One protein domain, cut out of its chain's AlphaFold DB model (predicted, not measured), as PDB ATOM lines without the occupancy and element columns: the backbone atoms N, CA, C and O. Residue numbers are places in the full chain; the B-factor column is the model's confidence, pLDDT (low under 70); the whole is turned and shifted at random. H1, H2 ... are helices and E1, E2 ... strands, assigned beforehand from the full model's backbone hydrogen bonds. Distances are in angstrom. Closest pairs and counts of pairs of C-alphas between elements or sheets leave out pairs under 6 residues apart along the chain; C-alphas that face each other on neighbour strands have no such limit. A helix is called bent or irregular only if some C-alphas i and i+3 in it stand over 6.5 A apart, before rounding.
ATOM      1  N   THR A   8     -29.423 -55.159  26.042       94.44
ATOM      2  CA  THR A   8     -29.171 -55.718  27.374       94.44
ATOM      3  C   THR A   8     -28.906 -54.608  28.383       94.44
ATOM      4  O   THR A   8     -29.522 -54.614  29.443       94.44
ATOM      5  N   ASP A   9     -28.087 -53.614  28.033       91.75
ATOM      6  CA  ASP A   9     -27.822 -52.471  28.914       91.75
ATOM      7  C   ASP A   9     -29.111 -51.701  29.211       91.75
ATOM      8  O   ASP A   9     -29.337 -51.266  30.337       91.75
ATOM      9  N   LEU A  10     -29.986 -51.567  28.208       93.00
ATOM     10  CA  LEU A  10     -31.264 -50.875  28.368       93.00
ATOM     11  C   LEU A  10     -32.202 -51.624  29.323       93.00
ATOM     12  O   LEU A  10     -32.885 -50.991  30.121       93.00
ATOM     13  N   ARG A  11     -32.214 -52.963  29.266       94.69
ATOM     14  CA  ARG A  11     -32.968 -53.793  30.217       94.69
ATOM     15  C   ARG A  11     -32.415 -53.666  31.630       94.69
ATOM     16  O   ARG A  11     -33.181 -53.373  32.535       94.69
ATOM     17  N   ASN A  12     -31.099 -53.772  31.795       91.69
ATOM     18  CA  ASN A  12     -30.462 -53.622  33.104       91.69
ATOM     19  C   ASN A  12     -30.753 -52.244  33.723       91.69
ATOM     20  O   ASN A  12     -31.018 -52.143  34.917       91.69
ATOM     21  N   LEU A  13     -30.737 -51.184  32.906       89.50
ATOM     22  CA  LEU A  13     -31.113 -49.845  33.350       89.50
ATOM     23  C   LEU A  13     -32.589 -49.777  33.766       89.50
ATOM     24  O   LEU A  13     -32.898 -49.188  34.797       89.50
ATOM     25  N   ALA A  14     -33.495 -50.369  32.985       90.81
ATOM     26  CA  ALA A  14     -34.918 -50.395  33.313       90.81
ATOM     27  C   ALA A  14     -35.188 -51.128  34.638       90.81
ATOM     28  O   ALA A  14     -35.920 -50.604  35.475       90.81
ATOM     29  N   ASP A  15     -34.543 -52.275  34.859       94.56
ATOM     30  CA  ASP A  15     -34.678 -53.053  36.095       94.56
ATOM     31  C   ASP A  15     -34.154 -52.270  37.311       94.56
ATOM     32  O   ASP A  15     -34.799 -52.233  38.360       94.56
ATOM     33  N   ALA A  16     -33.019 -51.576  37.167       88.62
ATOM     34  CA  ALA A  16     -32.471 -50.727  38.224       88.62
ATOM     35  C   ALA A  16     -33.404 -49.550  38.569       88.62
ATOM     36  O   ALA A  16     -33.582 -49.216  39.743       88.62
ATOM     37  N   LEU A  17     -34.030 -48.935  37.559       88.06
ATOM     38  CA  LEU A  17     -35.001 -47.858  37.761       88.06
ATOM     39  C   LEU A  17     -36.284 -48.354  38.443       88.06
ATOM     40  O   LEU A  17     -36.826 -47.647  39.291       88.06
ATOM     41  N   ASP A  18     -36.759 -49.557  38.111       90.81
ATOM     42  CA  ASP A  18     -37.949 -50.146  38.735       90.81
ATOM     43  C   ASP A  18     -37.710 -50.502  40.211       90.81
ATOM     44  O   ASP A  18     -38.543 -50.211  41.075       90.81
ATOM     45  N   GLN A  19     -36.526 -51.036  40.531       89.62
ATOM     46  CA  GLN A  19     -36.111 -51.265  41.918       89.62
ATOM     47  C   GLN A  19     -36.043 -49.956  42.707       89.62
ATOM     48  O   GLN A  19     -36.627 -49.867  43.787       89.62
ATOM     49  N   LEU A  20     -35.410 -48.918  42.149       85.50
ATOM     50  CA  LEU A  20     -35.339 -47.605  42.789       85.50
ATOM     51  C   LEU A  20     -36.738 -47.020  43.038       85.50
ATOM     52  O   LEU A  20     -37.016 -46.525  44.129       85.50
ATOM     53  N   ALA A  21     -37.635 -47.107  42.052       83.69
ATOM     54  CA  ALA A  21     -39.011 -46.633  42.181       83.69
ATOM     55  C   ALA A  21     -39.802 -47.409  43.246       83.69
ATOM     56  O   ALA A  21     -40.589 -46.814  43.984       83.69
ATOM     57  N   THR A  22     -39.593 -48.722  43.341       89.00
ATOM     58  CA  THR A  22     -40.213 -49.566  44.369       89.00
ATOM     59  C   THR A  22     -39.716 -49.180  45.757       89.00
ATOM     60  O   THR A  22     -40.527 -48.841  46.617       89.00
ATOM     61  N   THR A  23     -38.398 -49.103  45.955       84.38
ATOM     62  CA  THR A  23     -37.806 -48.681  47.231       84.38
ATOM     63  C   THR A  23     -38.274 -47.286  47.640       84.38
ATOM     64  O   THR A  23     -38.618 -47.073  48.802       84.38
ATOM     65  N   ALA A  24     -38.357 -46.340  46.700       85.31
ATOM     66  CA  ALA A  24     -38.839 -44.992  46.981       85.31
ATOM     67  C   ALA A  24     -40.297 -44.976  47.459       85.31
ATOM     68  O   ALA A  24     -40.640 -44.242  48.384       85.31
ATOM     69  N   ARG A  25     -41.162 -45.811  46.866       86.31
ATOM     70  CA  ARG A  25     -42.562 -45.951  47.299       86.31
ATOM     71  C   ARG A  25     -42.680 -46.581  48.684       86.31
ATOM     72  O   ARG A  25     -43.543 -46.170  49.450       86.31
ATOM     73  N   GLU A  26     -41.846 -47.570  48.989       90.50
ATOM     74  CA  GLU A  26     -41.888 -48.299  50.263       90.50
ATOM     75  C   GLU A  26     -41.302 -47.495  51.428       90.50
ATOM     76  O   GLU A  26     -41.839 -47.518  52.533       90.50
ATOM     77  N   THR A  27     -40.203 -46.783  51.185       85.44
ATOM     78  CA  THR A  27     -39.440 -46.071  52.226       85.44
ATOM     79  C   THR A  27     -39.760 -44.580  52.300       85.44
ATOM     80  O   THR A  27     -39.432 -43.930  53.287       85.44
ATOM     81  N   GLY A  28     -40.368 -44.020  51.250       85.00
ATOM     82  CA  GLY A  28     -40.515 -42.578  51.073       85.00
ATOM     83  C   GLY A  28     -39.221 -41.872  50.659       85.00
ATOM     84  O   GLY A  28     -39.215 -40.646  50.603       85.00
ATOM     85  N   VAL A  29     -38.128 -42.599  50.388       82.44
ATOM     86  CA  VAL A  29     -36.827 -42.028  50.002       82.44
ATOM     87  C   VAL A  29     -36.768 -41.722  48.508       82.44
ATOM     88  O   VAL A  29     -36.846 -42.616  47.673       82.44
ATOM     89  N   GLN A  30     -36.577 -40.454  48.159       84.88
ATOM     90  CA  GLN A  30     -36.425 -39.954  46.797       84.88
ATOM     91  C   GLN A  30     -34.979 -39.527  46.558       84.88
ATOM     92  O   GLN A  30     -34.495 -38.589  47.187       84.88
ATOM     93  N   VAL A  31     -34.290 -40.189  45.627       83.50
ATOM     94  CA  VAL A  31     -32.934 -39.795  45.219       83.50
ATOM     95  C   VAL A  31     -33.027 -38.632  44.230       83.50
ATOM     96  O   VAL A  31     -33.518 -38.800  43.115       83.50
ATOM     97  N   GLY A  32     -32.569 -37.451  44.643       82.81
ATOM     98  CA  GLY A  32     -32.545 -36.237  43.822       82.81
ATOM     99  C   GLY A  32     -31.313 -36.134  42.921       82.81
ATOM    100  O   GLY A  32     -31.364 -35.503  41.866       82.81
ATOM    101  N   GLY A  33     -30.209 -36.777  43.306       83.25
ATOM    102  CA  GLY A  33     -28.967 -36.764  42.541       83.25
ATOM    103  C   GLY A  33     -27.906 -37.682  43.135       83.25
ATOM    104  O   GLY A  33     -27.960 -38.032  44.312       83.25
ATOM    105  N   TYR A  34     -26.937 -38.071  42.312       82.44
ATOM    106  CA  TYR A  34     -25.750 -38.785  42.765       82.44
ATOM    107  C   TYR A  34     -24.514 -38.251  42.038       82.44
ATOM    108  O   TYR A  34     -24.559 -37.891  40.861       82.44
ATOM    109  N   SER A  35     -23.396 -38.215  42.747       82.12
ATOM    110  CA  SER A  35     -22.058 -37.978  42.217       82.12
ATOM    111  C   SER A  35     -21.093 -38.946  42.902       82.12
ATOM    112  O   SER A  35     -21.477 -39.634  43.844       82.12
ATOM    113  N   GLY A  36     -19.838 -39.016  42.453       76.50
ATOM    114  CA  GLY A  36     -18.868 -39.975  43.002       76.50
ATOM    115  C   GLY A  36     -18.625 -39.872  44.517       76.50
ATOM    116  O   GLY A  36     -18.082 -40.806  45.089       76.50
ATOM    117  N   GLN A  37     -19.021 -38.766  45.156       81.94
ATOM    118  CA  GLN A  37     -18.801 -38.505  46.584       81.94
ATOM    119  C   GLN A  37     -20.085 -38.152  47.352       81.94
ATOM    120  O   GLN A  37     -20.040 -38.010  48.571       81.94
ATOM    121  N   TYR A  38     -21.225 -37.989  46.668       82.38
ATOM    122  CA  TYR A  38     -22.449 -37.465  47.282       82.38
ATOM    123  C   TYR A  38     -23.699 -38.136  46.720       82.38
ATOM    124  O   TYR A  38     -23.802 -38.335  45.508       82.38
ATOM    125  N   ILE A  39     -24.679 -38.407  47.579       86.06
ATOM    126  CA  ILE A  39     -26.026 -38.846  47.203       86.06
ATOM    127  C   ILE A  39     -27.022 -37.880  47.835       86.06
ATOM    128  O   ILE A  39     -27.062 -37.747  49.051       86.06
ATOM    129  N   THR A  40     -27.859 -37.230  47.035       85.94
ATOM    130  CA  THR A  40     -28.950 -36.402  47.556       85.94
ATOM    131  C   THR A  40     -30.207 -37.252  47.688       85.94
ATOM    132  O   THR A  40     -30.685 -37.788  46.688       85.94
ATOM    133  N   ALA A  41     -30.759 -37.361  48.894       83.94
ATOM    134  CA  ALA A  41     -31.954 -38.140  49.198       83.94
ATOM    135  C   ALA A  41     -32.927 -37.325  50.063       83.94
ATOM    136  O   ALA A  41     -32.552 -36.909  51.152       83.94
ATOM    137  N   ASN A  42     -34.174 -37.121  49.616       81.94
ATOM    138  CA  ASN A  42     -35.202 -36.359  50.352       81.94
ATOM    139  C   ASN A  42     -34.696 -35.011  50.902       81.94
ATOM    140  O   ASN A  42     -34.854 -34.735  52.085       81.94
ATOM    141  N   ASP A  43     -34.037 -34.208  50.066       80.88
ATOM    142  CA  ASP A  43     -33.416 -32.924  50.441       80.88
ATOM    143  C   ASP A  43     -32.197 -33.007  51.385       80.88
ATOM    144  O   ASP A  43     -31.606 -31.975  51.697       80.88
ATOM    145  N   HIS A  44     -31.753 -34.207  51.767       78.88
ATOM    146  CA  HIS A  44     -30.517 -34.427  52.525       78.88
ATOM    147  C   HIS A  44     -29.349 -34.786  51.607       78.88
ATOM    148  O   HIS A  44     -29.502 -35.568  50.667       78.88
ATOM    149  N   GLU A  45     -28.157 -34.266  51.899       83.50
ATOM    150  CA  GLU A  45     -26.922 -34.645  51.201       83.50
ATOM    151  C   GLU A  45     -26.185 -35.726  51.990       83.50
ATOM    152  O   GLU A  45     -25.588 -35.441  53.010       83.50
ATOM    153  N   LEU A  46     -26.157 -36.965  51.518       84.12
ATOM    154  CA  LEU A  46     -25.312 -38.019  52.076       84.12
ATOM    155  C   LEU A  46     -23.913 -37.902  51.470       84.12
ATOM    156  O   LEU A  46     -23.769 -37.947  50.247       84.12
ATOM    157  N   ARG A  47     -22.878 -37.791  52.302       86.38
ATOM    158  CA  ARG A  47     -21.483 -37.843  51.844       86.38
ATOM    159  C   ARG A  47     -21.003 -39.279  51.879       86.38
ATOM    160  O   ARG A  47     -21.160 -39.952  52.893       86.38
ATOM    161  N   CYS A  48     -20.439 -39.750  50.778       85.38
ATOM    162  CA  CYS A  48     -19.948 -41.113  50.640       85.38
ATOM    163  C   CYS A  48     -18.440 -41.082  50.403       85.38
ATOM    164  O   CYS A  48     -17.984 -40.660  49.341       85.38
ATOM    165  N   GLU A  49     -17.670 -41.562  51.374       84.00
ATOM    166  CA  GLU A  49     -16.223 -41.719  51.256       84.00
ATOM    167  C   GLU A  49     -15.879 -43.204  51.152       84.00
ATOM    168  O   GLU A  49     -16.291 -44.010  51.984       84.00
ATOM    169  N   TRP A  50     -15.141 -43.590  50.110       80.94
ATOM    170  CA  TRP A  50     -14.639 -44.955  49.997       80.94
ATOM    171  C   TRP A  50     -13.442 -45.149  50.924       80.94
ATOM    172  O   TRP A  50     -12.408 -44.504  50.758       80.94
ATOM    173  N   VAL A  51     -13.568 -46.083  51.860       81.62
ATOM    174  CA  VAL A  51     -12.498 -46.493  52.763       81.62
ATOM    175  C   VAL A  51     -11.992 -47.857  52.307       81.62
ATOM    176  O   VAL A  51     -12.667 -48.883  52.461       81.62
ATOM    177  N   ALA A  52     -10.793 -47.872  51.725       78.69
ATOM    178  CA  ALA A  52     -10.089 -49.109  51.418       78.69
ATOM    179  C   ALA A  52      -9.681 -49.807  52.725       78.69
ATOM    180  O   ALA A  52      -9.192 -49.173  53.659       78.69
ATOM    181  N   THR A  53      -9.896 -51.117  52.808       70.25
ATOM    182  CA  THR A  53      -9.524 -51.936  53.977       70.25
ATOM    183  C   THR A  53      -8.069 -52.410  53.943       70.25
ATOM    184  O   THR A  53      -7.607 -52.995  54.921       70.25
ATOM    185  N   GLY A  54      -7.330 -52.096  52.875       65.25
ATOM    186  CA  GLY A  54      -5.897 -52.346  52.756       65.25
ATOM    187  C   GLY A  54      -5.245 -51.566  51.609       65.25
ATOM    188  O   GLY A  54      -5.904 -50.799  50.906       65.25
ATOM    189  N   ASP A  55      -3.928 -51.725  51.461       66.12
ATOM    190  CA  ASP A  55      -3.050 -50.931  50.579       66.12
ATOM    191  C   ASP A  55      -3.155 -51.287  49.079       66.12
ATOM    192  O   ASP A  55      -2.423 -50.739  48.253       66.12
ATOM    193  N   SER A  56      -4.024 -52.225  48.694       55.16
ATOM    194  CA  SER A  56      -4.230 -52.611  47.294       55.16
ATOM    195  C   SER A  56      -5.651 -52.329  46.810       55.16
ATOM    196  O   SER A  56      -6.618 -52.730  47.450       55.16
ATOM    197  N   ASP A  57      -5.768 -51.771  45.596       58.41
ATOM    198  CA  ASP A  57      -7.018 -51.552  44.832       58.41
ATOM    199  C   ASP A  57      -7.919 -52.801  44.685       58.41
ATOM    200  O   ASP A  57      -9.062 -52.706  44.248       58.41
ATOM    201  N   ALA A  58      -7.406 -53.989  45.016       60.41
ATOM    202  CA  ALA A  58      -8.118 -55.260  44.925       60.41
ATOM    203  C   ALA A  58      -8.827 -55.685  46.225       60.41
ATOM    204  O   ALA A  58      -9.567 -56.671  46.208       60.41
ATOM    205  N   GLU A  59      -8.600 -55.004  47.352       62.19
ATOM    206  CA  GLU A  59      -9.219 -55.375  48.628       62.19
ATOM    207  C   GLU A  59     -10.633 -54.785  48.781       62.19
ATOM    208  O   GLU A  59     -10.896 -53.657  48.353       62.19
ATOM    209  N   PRO A  60     -11.582 -55.538  49.375       66.12
ATOM    210  CA  PRO A  60     -12.960 -55.090  49.523       66.12
ATOM    211  C   PRO A  60     -13.046 -53.942  50.534       66.12
ATOM    212  O   PRO A  60     -13.069 -54.156  51.748       66.12
ATOM    213  N   GLY A  61     -13.088 -52.709  50.037       74.56
ATOM    214  CA  GLY A  61     -13.388 -51.532  50.846       74.56
ATOM    215  C   GLY A  61     -14.873 -51.419  51.196       74.56
ATOM    216  O   GLY A  61     -15.706 -52.247  50.821       74.56
ATOM    217  N   HIS A  62     -15.202 -50.372  51.938       81.19
ATOM    218  CA  HIS A  62     -16.574 -50.015  52.283       81.19
ATOM    219  C   HIS A  62     -16.776 -48.511  52.106       81.19
ATOM    220  O   HIS A  62     -15.823 -47.740  52.157       81.19
ATOM    221  N   TYR A  63     -18.022 -48.087  51.908       79.38
ATOM    222  CA  TYR A  63     -18.358 -46.668  51.932       79.38
ATOM    223  C   TYR A  63     -18.680 -46.239  53.361       79.38
ATOM    224  O   TYR A  63     -19.576 -46.801  53.994       79.38
ATOM    225  N   LEU A  64     -17.965 -45.232  53.856       80.94
ATOM    226  CA  LEU A  64     -18.387 -44.447  55.002       80.94
ATOM    227  C   LEU A  64     -19.447 -43.454  54.514       80.94
ATOM    228  O   LEU A  64     -19.192 -42.672  53.599       80.94
ATOM    229  N   VAL A  65     -20.644 -43.527  55.095       81.50
ATOM    230  CA  VAL A  65     -21.758 -42.632  54.760       81.50
ATOM    231  C   VAL A  65     -21.967 -41.662  55.912       81.50
ATOM    232  O   VAL A  65     -22.358 -42.074  57.004       81.50
ATOM    233  N   GLU A  66     -21.725 -40.382  55.662       84.06
ATOM    234  CA  GLU A  66     -21.994 -39.310  56.616       84.06
ATOM    235  C   GLU A  66     -23.276 -38.570  56.232       84.06
ATOM    236  O   GLU A  66     -23.492 -38.232  55.066       84.06
ATOM    237  N   ILE A  67     -24.116 -38.293  57.231       80.56
ATOM    238  CA  ILE A  67     -25.298 -37.439  57.096       80.56
ATOM    239  C   ILE A  67     -24.954 -36.097  57.764       80.56
ATOM    240  O   ILE A  67     -25.009 -36.002  58.990       80.56
TER     241      ILE A  67
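Overview. This is residues 8 to 67 of the 71 residues of an uncharacterized protein of Streptomyces sp. or43 (UniProt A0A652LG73). Picture a strongly twisted sheet of four strands, E1 to E4, with one long helix, H1, joined to it by its last end and sticking out with residues 8 to 19. At the other end of the length, the loop that joins E3 to E4 sticks out with residues 54 to 59, and neither face of the sheet is covered by a helix. The printed part has 60 residues, with one named helix and then four named strands along the chain; the sheet's order is E1, E2, E3, E4, all antiparallel, and the class is mixed, helices and strands. The whole is loose, with a radius of gyration of the C-alphas of 14.5 A, and only just flat, spanning 39 by 33 by 18 A.

Along the chain. Find C-alpha 8 at (-29.171, -55.718, 27.374); from there H1 runs through residues 8 to 27, 28.6 A from first to last C-alpha, and is not bent. E1 follows as residues 31 to 35, 11.4 A, and E2 as residues 38 to 41, 9.7 A. Look next for C-alpha 44 at (-30.517, -34.427, 52.525), where E3, the longest strand, begins; it holds residues 44 to 51 and measures 21.7 A. E4 is residues 62 to 66, 12.8 A, and ends at C-alpha 66, (-21.994, -39.310, 56.616).

Arrangement. Begin with the sheet, a meander, each strand the antiparallel neighbour of the one before. E1 and E2 form a hairpin at 178 degrees; look for N 32 and O 40, 2.8 A apart and within hydrogen-bond range. E2 and E3 form a hairpin at 145 degrees, with N 46 and O 39 within range at 2.7 A. E3 and E4 form a hairpin at 148 degrees, with N 51 and O 62 at 2.8 A and N 47 and O 66 at 2.9 A within range. The pairing is staggered: E3 pairs with E2 over residues 44 to 47 and with E4 over residues 47 to 51. E1 and E4 are the edge strands, and they are apart. From edge to edge the strands' lines turn by 58 degrees. H1 is only just not on the sheet, with 4 pairs of C-alphas within 10 A, and it is apart from E2, E3 and E4. In H1 every O i to N i+4 pair is within hydrogen-bond range.

Size, cuts and confidence. The two C-alphas farthest apart are those of Arg 25 and Asp 55, at 40.0 A. Without the stretches that stand free, residues 8 to 19 and 54 to 59, the body spans 34 by 19 by 15 A. The printed part has no cut. The links H1 to E1, E1 to E2 and E2 to E3 are tight, the link of 10 residues from E3 to E4 is short, and no link is long. Look at residues 54 to 60 for pLDDT under 70; the mean of the printed part is 82.1.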